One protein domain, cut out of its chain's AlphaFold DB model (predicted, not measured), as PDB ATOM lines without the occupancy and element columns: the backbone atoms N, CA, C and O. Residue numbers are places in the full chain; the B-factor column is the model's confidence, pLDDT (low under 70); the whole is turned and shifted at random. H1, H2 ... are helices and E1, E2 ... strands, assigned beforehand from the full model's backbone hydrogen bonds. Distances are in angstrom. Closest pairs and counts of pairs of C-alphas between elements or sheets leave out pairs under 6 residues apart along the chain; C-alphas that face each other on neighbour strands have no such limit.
ATOM      1  N   ALA A  29      20.139 -39.583  11.209       51.75
ATOM      2  CA  ALA A  29      18.826 -39.492  11.821       51.75
ATOM      3  C   ALA A  29      19.003 -39.847  13.303       51.75
ATOM      4  O   ALA A  29      19.091 -41.011  13.672       51.75
ATOM      5  N   THR A  30      19.160 -38.838  14.159       55.53
ATOM      6  CA  THR A  30      19.303 -39.030  15.611       55.53
ATOM      7  C   THR A  30      17.971 -39.315  16.291       55.53
ATOM      8  O   THR A  30      17.935 -39.522  17.500       55.53
ATOM      9  N   GLN A  31      16.869 -39.288  15.544       63.03
ATOM     10  CA  GLN A  31      15.581 -39.730  16.041       63.03
ATOM     11  C   GLN A  31      15.379 -41.174  15.602       63.03
ATOM     12  O   GLN A  31      15.357 -41.478  14.416       63.03
ATOM     13  N   ASP A  32      15.262 -42.062  16.583       77.94
ATOM     14  CA  ASP A  32      14.891 -43.458  16.360       77.94
ATOM     15  C   ASP A  32      13.367 -43.633  16.327       77.94
ATOM     16  O   ASP A  32      12.888 -44.741  16.107       77.94
ATOM     17  N   VAL A  33      12.576 -42.596  16.601       86.44
ATOM     18  CA  VAL A  33      11.125 -42.704  16.806       86.44
ATOM     19  C   VAL A  33      10.428 -41.530  16.129       86.44
ATOM     20  O   VAL A  33      10.976 -40.430  16.090       86.44
ATOM     21  N   CYS A  34       9.231 -41.777  15.594       90.44
ATOM     22  CA  CYS A  34       8.370 -40.714  15.091       90.44
ATOM     23  C   CYS A  34       8.032 -39.707  16.199       90.44
ATOM     24  O   CYS A  34       7.961 -40.109  17.363       90.44
ATOM     25  N   PRO A  35       7.830 -38.421  15.861       91.50
ATOM     26  CA  PRO A  35       7.441 -37.421  16.846       91.50
ATOM     27  C   PRO A  35       6.142 -37.809  17.563       91.50
ATOM     28  O   PRO A  35       5.221 -38.339  16.945       91.50
ATOM     29  N   GLU A  36       6.081 -37.525  18.862       90.19
ATOM     30  CA  GLU A  36       4.901 -37.713  19.711       90.19
ATOM     31  C   GLU A  36       4.469 -36.348  20.270       90.19
ATOM     32  O   GLU A  36       5.322 -35.537  20.641       90.19
ATOM     33  N   GLY A  37       3.158 -36.099  20.362       88.56
ATOM     34  CA  GLY A  37       2.598 -34.818  20.821       88.56
ATOM     35  C   GLY A  37       2.342 -33.809  19.695       88.56
ATOM     36  O   GLY A  37       2.474 -34.139  18.525       88.56
ATOM     37  N   ASP A  38       1.916 -32.588  20.037       88.19
ATOM     38  CA  ASP A  38       1.710 -31.469  19.095       88.19
ATOM     39  C   ASP A  38       0.884 -31.810  17.836       88.19
ATOM     40  O   ASP A  38       1.220 -31.386  16.741       88.19
ATOM     41  N   GLY A  39      -0.187 -32.603  17.965       88.38
ATOM     42  CA  GLY A  39      -1.043 -32.987  16.828       88.38
ATOM     43  C   GLY A  39      -0.580 -34.227  16.052       88.38
ATOM     44  O   GLY A  39      -1.247 -34.638  15.100       88.38
ATOM     45  N   TRP A  40       0.524 -34.860  16.462       93.31
ATOM     46  CA  TRP A  40       0.907 -36.187  15.983       93.31
ATOM     47  C   TRP A  40       0.003 -37.272  16.570       93.31
ATOM     48  O   TRP A  40      -0.314 -37.268  17.760       93.31
ATOM     49  N   SER A  41      -0.402 -38.213  15.722       92.00
ATOM     50  CA  SER A  41      -1.106 -39.422  16.130       92.00
ATOM     51  C   SER A  41      -0.193 -40.340  16.939       92.00
ATOM     52  O   SER A  41       1.011 -40.398  16.691       92.00
ATOM     53  N   ASP A  42      -0.785 -41.171  17.793       91.06
ATOM     54  CA  ASP A  42      -0.082 -42.328  18.350       91.06
ATOM     55  C   ASP A  42       0.435 -43.245  17.230       91.06
ATOM     56  O   ASP A  42      -0.097 -43.248  16.111       91.06
ATOM     57  N   HIS A  43       1.461 -44.047  17.532       86.31
ATOM     58  CA  HIS A  43       2.025 -44.998  16.573       86.31
ATOM     59  C   HIS A  43       0.958 -45.977  16.076       86.31
ATOM     60  O   HIS A  43       0.321 -46.687  16.856       86.31
ATOM     61  N   GLN A  44       0.792 -46.027  14.762       87.44
ATOM     62  CA  GLN A  44      -0.179 -46.859  14.069       87.44
ATOM     63  C   GLN A  44       0.440 -48.191  13.627       87.44
ATOM     64  O   GLN A  44       1.653 -48.308  13.417       87.44
ATOM     65  N   ASP A  45      -0.420 -49.200  13.464       86.69
ATOM     66  CA  ASP A  45      -0.027 -50.508  12.941       86.69
ATOM     67  C   ASP A  45       0.444 -50.380  11.479       86.69
ATOM     68  O   ASP A  45      -0.229 -49.729  10.678       86.69
ATOM     69  N   PRO A  46       1.582 -50.976  11.085       83.31
ATOM     70  CA  PRO A  46       2.068 -50.905   9.708       83.31
ATOM     71  C   PRO A  46       1.089 -51.441   8.655       83.31
ATOM     72  O   PRO A  46       1.154 -50.998   7.509       83.31
ATOM     73  N   GLU A  47       0.174 -52.349   9.010       86.00
ATOM     74  CA  GLU A  47      -0.832 -52.869   8.070       86.00
ATOM     75  C   GLU A  47      -1.898 -51.828   7.694       86.00
ATOM     76  O   GLU A  47      -2.554 -51.965   6.660       86.00
ATOM     77  N   SER A  48      -2.064 -50.771   8.497       89.62
ATOM     78  CA  SER A  48      -3.035 -49.701   8.244       89.62
ATOM     79  C   SER A  48      -2.450 -48.496   7.508       89.62
ATOM     80  O   SER A  48      -3.134 -47.477   7.388       89.62
ATOM     81  N   PHE A  49      -1.210 -48.584   7.009       91.12
ATOM     82  CA  PHE A  49      -0.554 -47.456   6.352       91.12
ATOM     83  C   PHE A  49      -1.362 -46.945   5.150       91.12
ATOM     84  O   PHE A  49      -1.583 -47.656   4.167       91.12
ATOM     85  N   GLY A  50      -1.783 -45.684   5.225       93.06
ATOM     86  CA  GLY A  50      -2.609 -45.044   4.211       93.06
ATOM     87  C   GLY A  50      -2.742 -43.543   4.438       93.06
ATOM     88  O   GLY A  50      -2.323 -43.008   5.464       93.06
ATOM     89  N   SER A  51      -3.318 -42.852   3.456       95.12
ATOM     90  CA  SER A  51      -3.586 -41.419   3.561       95.12
ATOM     91  C   SER A  51      -4.712 -41.153   4.561       95.12
ATOM     92  O   SER A  51      -5.783 -41.756   4.463       95.12
ATOM     93  N   VAL A  52      -4.495 -40.201   5.460       94.31
ATOM     94  CA  VAL A  52      -5.469 -39.708   6.433       94.31
ATOM     95  C   VAL A  52      -5.955 -38.323   6.010       94.31
ATOM     96  O   VAL A  52      -5.162 -37.433   5.695       94.31
ATOM     97  N   GLU A  53      -7.274 -38.138   5.987       93.25
ATOM     98  CA  GLU A  53      -7.885 -36.853   5.655       93.25
ATOM     99  C   GLU A  53      -7.504 -35.788   6.693       93.25
ATOM    100  O   GLU A  53      -7.643 -35.992   7.897       93.25
ATOM    101  N   GLY A  54      -7.011 -34.644   6.214       91.19
ATOM    102  CA  GLY A  54      -6.588 -33.529   7.063       91.19
ATOM    103  C   GLY A  54      -5.173 -33.646   7.632       91.19
ATOM    104  O   GLY A  54      -4.715 -32.684   8.242       91.19
ATOM    105  N   ALA A  55      -4.465 -34.758   7.414       94.38
ATOM    106  CA  ALA A  55      -3.063 -34.866   7.800       94.38
ATOM    107  C   ALA A  55      -2.153 -34.110   6.822       94.38
ATOM    108  O   ALA A  55      -2.270 -34.269   5.602       94.38
ATOM    109  N   ASP A  56      -1.231 -33.309   7.353       95.38
ATOM    110  CA  ASP A  56      -0.278 -32.523   6.557       95.38
ATOM    111  C   ASP A  56       1.116 -33.173   6.475       95.38
ATOM    112  O   ASP A  56       1.846 -32.943   5.510       95.38
ATOM    113  N   ASN A  57       1.457 -34.032   7.438       96.44
ATOM    114  CA  ASN A  57       2.720 -34.750   7.513       96.44
ATOM    115  C   ASN A  57       2.518 -36.181   8.001       96.44
ATOM    116  O   ASN A  57       1.561 -36.513   8.697       96.44
ATOM    117  N   TYR A  58       3.469 -37.021   7.628       96.31
ATOM    118  CA  TYR A  58       3.528 -38.433   7.936       96.31
ATOM    119  C   TYR A  58       4.940 -38.756   8.382       96.31
ATOM    120  O   TYR A  58       5.908 -38.186   7.878       96.31
ATOM    121  N   CYS A  59       5.048 -39.690   9.310       95.50
ATOM    122  CA  CYS A  59       6.299 -40.275   9.732       95.50
ATOM    123  C   CYS A  59       6.208 -41.784   9.550       95.50
ATOM    124  O   CYS A  59       5.242 -42.398  10.003       95.50
ATOM    125  N   VAL A  60       7.197 -42.388   8.899       94.12
ATOM    126  CA  VAL A  60       7.279 -43.843   8.750       94.12
ATOM    127  C   VAL A  60       8.634 -44.316   9.232       94.12
ATOM    128  O   VAL A  60       9.674 -43.794   8.826       94.12
ATOM    129  N   LYS A  61       8.607 -45.347  10.074       92.31
ATOM    130  CA  LYS A  61       9.790 -46.053  10.537       92.31
ATOM    131  C   LYS A  61       9.783 -47.487  10.031       92.31
ATOM    132  O   LYS A  61       8.971 -48.302  10.482       92.31
ATOM    133  N   GLY A  62      10.734 -47.831   9.173       89.56
ATOM    134  CA  GLY A  62      10.979 -49.212   8.768       89.56
ATOM    135  C   GLY A  62      12.211 -49.791   9.443       89.56
ATOM    136  O   GLY A  62      13.269 -49.170   9.450       89.56
ATOM    137  N   GLY A  63      12.081 -51.006   9.978       80.88
ATOM    138  CA  GLY A  63      13.187 -51.728  10.612       80.88
ATOM    139  C   GLY A  63      13.745 -51.086  11.888       80.88
ATOM    140  O   GLY A  63      13.354 -50.004  12.329       80.88
ATOM    141  N   SER A  64      14.677 -51.791  12.516       70.38
ATOM    142  CA  SER A  64      15.558 -51.250  13.552       70.38
ATOM    143  C   SER A  64      17.007 -51.335  13.076       70.38
ATOM    144  O   SER A  64      17.314 -52.045  12.119       70.38
ATOM    145  N   SER A  65      17.929 -50.686  13.791       63.22
ATOM    146  CA  SER A  65      19.377 -50.884  13.606       63.22
ATOM    147  C   SER A  65      19.830 -52.346  13.783       63.22
ATOM    148  O   SER A  65      20.975 -52.675  13.488       63.22
ATOM    149  N   GLN A  66      18.935 -53.224  14.246       63.34
ATOM    150  CA  GLN A  66      19.159 -54.651  14.474       63.34
ATOM    151  C   GLN A  66      18.434 -55.539  13.447       63.34
ATOM    152  O   GLN A  66      18.541 -56.762  13.518       63.34
ATOM    153  N   SER A  67      17.672 -54.969  12.506       71.81
ATOM    154  CA  SER A  67      16.983 -55.749  11.477       71.81
ATOM    155  C   SER A  67      18.000 -56.325  10.490       71.81
ATOM    156  O   SER A  67      18.570 -55.619   9.662       71.81
ATOM    157  N   GLN A  68      18.253 -57.628  10.597       70.06
ATOM    158  CA  GLN A  68      19.215 -58.322   9.746       70.06
ATOM    159  C   GLN A  68      18.706 -58.367   8.294       70.06
ATOM    160  O   GLN A  68      17.666 -58.959   8.012       70.06
ATOM    161  N   GLY A  69      19.459 -57.761   7.369       77.62
ATOM    162  CA  GLY A  69      19.260 -57.918   5.920       77.62
ATOM    163  C   GLY A  69      18.482 -56.811   5.200       77.62
ATOM    164  O   GLY A  69      18.258 -56.937   4.000       77.62
ATOM    165  N   CYS A  70      18.098 -55.729   5.878       81.75
ATOM    166  CA  CYS A  70      17.456 -54.574   5.248       81.75
ATOM    167  C   CYS A  70      17.920 -53.258   5.884       81.75
ATOM    168  O   CYS A  70      18.386 -53.235   7.023       81.75
ATOM    169  N   THR A  71      17.823 -52.157   5.137       82.19
ATOM    170  CA  THR A  71      18.185 -50.824   5.638       82.19
ATOM    171  C   THR A  71      17.005 -50.250   6.414       82.19
ATOM    172  O   THR A  71      15.907 -50.113   5.868       82.19
ATOM    173  N   GLY A  72      17.217 -49.947   7.697       84.88
ATOM    174  CA  GLY A  72      16.239 -49.219   8.498       84.88
ATOM    175  C   GLY A  72      16.130 -47.759   8.051       84.88
ATOM    176  O   GLY A  72      17.104 -47.191   7.557       84.88
ATOM    177  N   TYR A  73      14.959 -47.155   8.219       87.81
ATOM    178  CA  TYR A  73      14.708 -45.759   7.855       87.81
ATOM    179  C   TYR A  73      13.733 -45.096   8.826       87.81
ATOM    180  O   TYR A  73      12.871 -45.762   9.405       87.81
ATOM    181  N   LEU A  74      13.879 -43.780   8.973       91.50
ATOM    182  CA  LEU A  74      12.905 -42.887   9.584       91.50
ATOM    183  C   LEU A  74      12.736 -41.701   8.638       91.50
ATOM    184  O   LEU A  74      13.648 -40.890   8.503       91.50
ATOM    185  N   GLU A  75      11.583 -41.618   7.993       93.31
ATOM    186  CA  GLU A  75      11.289 -40.557   7.034       93.31
ATOM    187  C   GLU A  75      10.072 -39.768   7.498       93.31
ATOM    188  O   GLU A  75       9.069 -40.354   7.916       93.31
ATOM    189  N   ILE A  76      10.173 -38.441   7.421       94.25
ATOM    190  CA  ILE A  76       9.106 -37.505   7.773       94.25
ATOM    191  C   ILE A  76       8.830 -36.611   6.568       94.25
ATOM    192  O   ILE A  76       9.747 -35.993   6.030       94.25
ATOM    193  N   GLY A  77       7.571 -36.521   6.148       95.12
ATOM    194  CA  GLY A  77       7.175 -35.651   5.045       95.12
ATOM    195  C   GLY A  77       5.731 -35.853   4.610       95.12
ATOM    196  O   GLY A  77       4.912 -36.396   5.346       95.12
ATOM    197  N   SER A  78       5.408 -35.423   3.390       96.25
ATOM    198  CA  SER A  78       4.083 -35.651   2.807       96.25
ATOM    199  C   SER A  78       3.829 -37.143   2.568       96.25
ATOM    200  O   SER A  78       4.768 -37.919   2.389       96.25
ATOM    201  N   PHE A  79       2.554 -37.543   2.495       95.69
ATOM    202  CA  PHE A  79       2.170 -38.930   2.200       95.69
ATOM    203  C   PHE A  79       2.842 -39.471   0.928       95.69
ATOM    204  O   PHE A  79       3.369 -40.579   0.919       95.69
ATOM    205  N   GLU A  80       2.857 -38.675  -0.145       95.12
ATOM    206  CA  GLU A  80       3.478 -39.046  -1.422       95.12
ATOM    207  C   GLU A  80       4.986 -39.286  -1.277       95.12
ATOM    208  O   GLU A  80       5.514 -40.244  -1.835       95.12
ATOM    209  N   TYR A  81       5.670 -38.468  -0.471       94.56
ATOM    210  CA  TYR A  81       7.090 -38.654  -0.192       94.56
ATOM    211  C   TYR A  81       7.335 -39.938   0.609       94.56
ATOM    212  O   TYR A  81       8.107 -40.791   0.177       94.56
ATOM    213  N   VAL A  82       6.652 -40.116   1.748       94.25
ATOM    214  CA  VAL A  82       6.918 -41.257   2.642       94.25
ATOM    215  C   VAL A  82       6.451 -42.597   2.064       94.25
ATOM    216  O   VAL A  82       7.097 -43.621   2.286       94.25
ATOM    217  N   SER A  83       5.369 -42.613   1.280       93.31
ATOM    218  CA  SER A  83       4.862 -43.839   0.649       93.31
ATOM    219  C   SER A  83       5.826 -44.406  -0.393       93.31
ATOM    220  O   SER A  83       5.829 -45.614  -0.607       93.31
ATOM    221  N   GLY A  84       6.707 -43.579  -0.967       91.69
ATOM    222  CA  GLY A  84       7.769 -44.039  -1.865       91.69
ATOM    223  C   GLY A  84       8.817 -44.935  -1.196       91.69
ATOM    224  O   GLY A  84       9.470 -45.721  -1.880       91.69
ATOM    225  N   PHE A  85       8.967 -44.856   0.129       88.19
ATOM    226  CA  PHE A  85       9.885 -45.706   0.898       88.19
ATOM    227  C   PHE A  85       9.223 -47.008   1.352       88.19
ATOM    228  O   PHE A  85       9.887 -48.035   1.513       88.19
ATOM    229  N   VAL A  86       7.900 -46.990   1.527       89.50
ATOM    230  CA  VAL A  86       7.129 -48.167   1.922       89.50
ATOM    231  C   VAL A  86       7.071 -49.149   0.753       89.50
ATOM    232  O   VAL A  86       6.364 -48.945  -0.228       89.50
ATOM    233  N   GLY A  87       7.827 -50.242   0.864       85.31
ATOM    234  CA  GLY A  87       7.913 -51.276  -0.173       85.31
ATOM    235  C   GLY A  87       9.041 -51.071  -1.188       85.31
ATOM    236  O   GLY A  87       9.140 -51.850  -2.135       85.31
ATOM    237  N   ALA A  88       9.908 -50.073  -0.992       87.31
ATOM    238  CA  ALA A  88      11.116 -49.923  -1.794       87.31
ATOM    239  C   ALA A  88      12.088 -51.097  -1.562       87.31
ATOM    240  O   ALA A  88      12.307 -51.539  -0.432       87.31
ATOM    241  N   GLU A  89      12.699 -51.600  -2.637       86.31
ATOM    242  CA  GLU A  89      13.659 -52.704  -2.553       86.31
ATOM    243  C   GLU A  89      14.869 -52.326  -1.679       86.31
ATOM    244  O   GLU A  89      15.445 -51.247  -1.810       86.31
ATOM    245  N   GLY A  90      15.265 -53.228  -0.774       83.94
ATOM    246  CA  GLY A  90      16.407 -53.031   0.132       83.94
ATOM    247  C   GLY A  90      16.091 -52.285   1.435       83.94
ATOM    248  O   GLY A  90      16.945 -52.250   2.330       83.94
ATOM    249  N   TYR A  91      14.875 -51.757   1.585       86.88
ATOM    250  CA  TYR A  91      14.386 -51.169   2.830       86.88
ATOM    251  C   TYR A  91      13.565 -52.175   3.634       86.88
ATOM    252  O   TYR A  91      12.932 -53.082   3.090       86.88
ATOM    253  N   CYS A  92      13.599 -52.044   4.959       89.00
ATOM    254  CA  CYS A  92      12.786 -52.891   5.825       89.00
ATOM    255  C   CYS A  92      11.289 -52.582   5.657       89.00
ATOM    256  O   CYS A  92      10.903 -51.459   5.344       89.00
ATOM    257  N   GLY A  93      10.414 -53.554   5.924       87.62
ATOM    258  CA  GLY A  93       8.981 -53.263   6.020       87.62
ATOM    259  C   GLY A  93       8.704 -52.171   7.069       87.62
ATOM    260  O   GLY A  93       9.459 -52.075   8.051       87.62
ATOM    261  N   PRO A  94       7.657 -51.342   6.881       89.81
ATOM    262  CA  PRO A  94       7.249 -50.382   7.899       89.81
ATOM    263  C   PRO A  94       6.954 -51.139   9.197       89.81
ATOM    264  O   PRO A  94       6.350 -52.209   9.194       89.81
ATOM    265  N   SER A  95       7.439 -50.607  10.309       89.06
ATOM    266  CA  SER A  95       7.227 -51.167  11.646       89.06
ATOM    267  C   SER A  95       6.273 -50.312  12.464       89.06
ATOM    268  O   SER A  95       5.493 -50.851  13.241       89.06
ATOM    269  N   HIS A  96       6.360 -48.994  12.281       89.56
ATOM    270  CA  HIS A  96       5.528 -47.986  12.919       89.56
ATOM    271  C   HIS A  96       5.348 -46.842  11.932       89.56
ATOM    272  O   HIS A  96       6.264 -46.522  11.164       89.56
ATOM    273  N   TRP A  97       4.185 -46.215  11.974       94.44
ATOM    274  CA  TRP A  97       3.960 -44.954  11.290       94.44
ATOM    275  C   TRP A  97       3.068 -44.054  12.137       94.44
ATOM    276  O   TRP A  97       2.379 -44.518  13.041       94.44
ATOM    277  N   GLY A  98       3.102 -42.764  11.854       94.69
ATOM    278  CA  GLY A  98       2.233 -41.770  12.463       94.69
ATOM    279  C   GLY A  98       1.940 -40.665  11.464       94.69
ATOM    280  O   GLY A  98       2.610 -40.546  10.434       94.69
ATOM    281  N   TYR A  99       0.936 -39.857  11.757       95.88
ATOM    282  CA  TYR A  99       0.569 -38.707  10.947       95.88
ATOM    283  C   TYR A  99       0.316 -37.506  11.849       95.88
ATOM    284  O   TYR A  99      -0.092 -37.653  12.998       95.88
ATOM    285  N   HIS A 100       0.567 -36.316  11.329       95.44
ATOM    286  CA  HIS A 100       0.284 -35.063  12.006       95.44
ATOM    287  C   HIS A 100      -0.953 -34.437  11.382       95.44
ATOM    288  O   HIS A 100      -1.005 -34.220  10.167       95.44
ATOM    289  N   ILE A 101      -1.948 -34.160  12.220       93.94
ATOM    290  CA  ILE A 101      -3.073 -33.309  11.850       93.94
ATOM    291  C   ILE A 101      -2.831 -31.969  12.540       93.94
ATOM    292  O   ILE A 101      -2.841 -31.929  13.774       93.94
ATOM    293  N   PRO A 102      -2.637 -30.875  11.784       89.88
ATOM    294  CA  PRO A 102      -2.498 -29.567  12.388       89.88
ATOM    295  C   PRO A 102      -3.773 -29.269  13.170       89.88
ATOM    296  O   PRO A 102      -4.887 -29.421  12.655       89.88
ATOM    297  N   GLU A 103      -3.608 -28.868  14.427       83.00
ATOM    298  CA  GLU A 103      -4.723 -28.478  15.275       83.00
ATOM    299  C   GLU A 103      -5.482 -27.362  14.546       83.00
ATOM    300  O   GLU A 103      -4.938 -26.281  14.299       83.00
TER     301      GLU A 103
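What this domain is: This is residues 29 to 103 of the 210 residues of an uncharacterized protein of Candidatus Woesebacteria bacterium RIFOXYA1_FULL_48_16 (UniProt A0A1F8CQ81). What is the shape? With little regular structure, a three-stranded sheet has short helix H1 over one face, while unnamed residues 29 to 56 cross the other face and wrap round the E3 edge. What builds it? The 75 printed residues hold E1, E2, H1, E3 in chain order, class mixed, only 23 in named elements; the sheet, E2-E1-E3, is antiparallel. How large? It is compact, radius of gyration of the C-alphas 11.8 A, spanning 39 by 22 by 19 A.

How they stand to each other: How do strands pair? E1, residues 57 to 62, is antiparallel to E3, residues 94 to 100, at 167 degrees; N 59 and O 98, 2.8 A apart, are within hydrogen-bond range. E1 and E2, residues 73 to 77, form a hairpin at 172 degrees; N 60 and O 75, 2.9 A apart, are within range. Where is H1? H1, residues 79 to 83, is on the sheet at a height over the sheet of 7.4 A; its closest C-alphas to E1 are Phe 79 and Tyr 58, 5.9 A. Its O i to N i+4 pair is within range. What unit forms? E2, H1, E3 make a split strand-helix-strand unit, same-way strands with E1 between, its crossover right-handed.

Where its parts are: Where are the anchors? E1 begins at C-alpha 57 (2.720, -34.750, 7.513); E3 ends at C-alpha 100 (0.284, -35.063, 12.006). How long are they? E1 measures 16.7 A, E2 12.9 A, H1 5.8 A, E3 17.3 A.

The domain as a whole: Any cut or long link? The printed part has no cut, and no link between named elements is long. Where is confidence low? Residues 29 to 31 and 65 to 66 have pLDDT under 70.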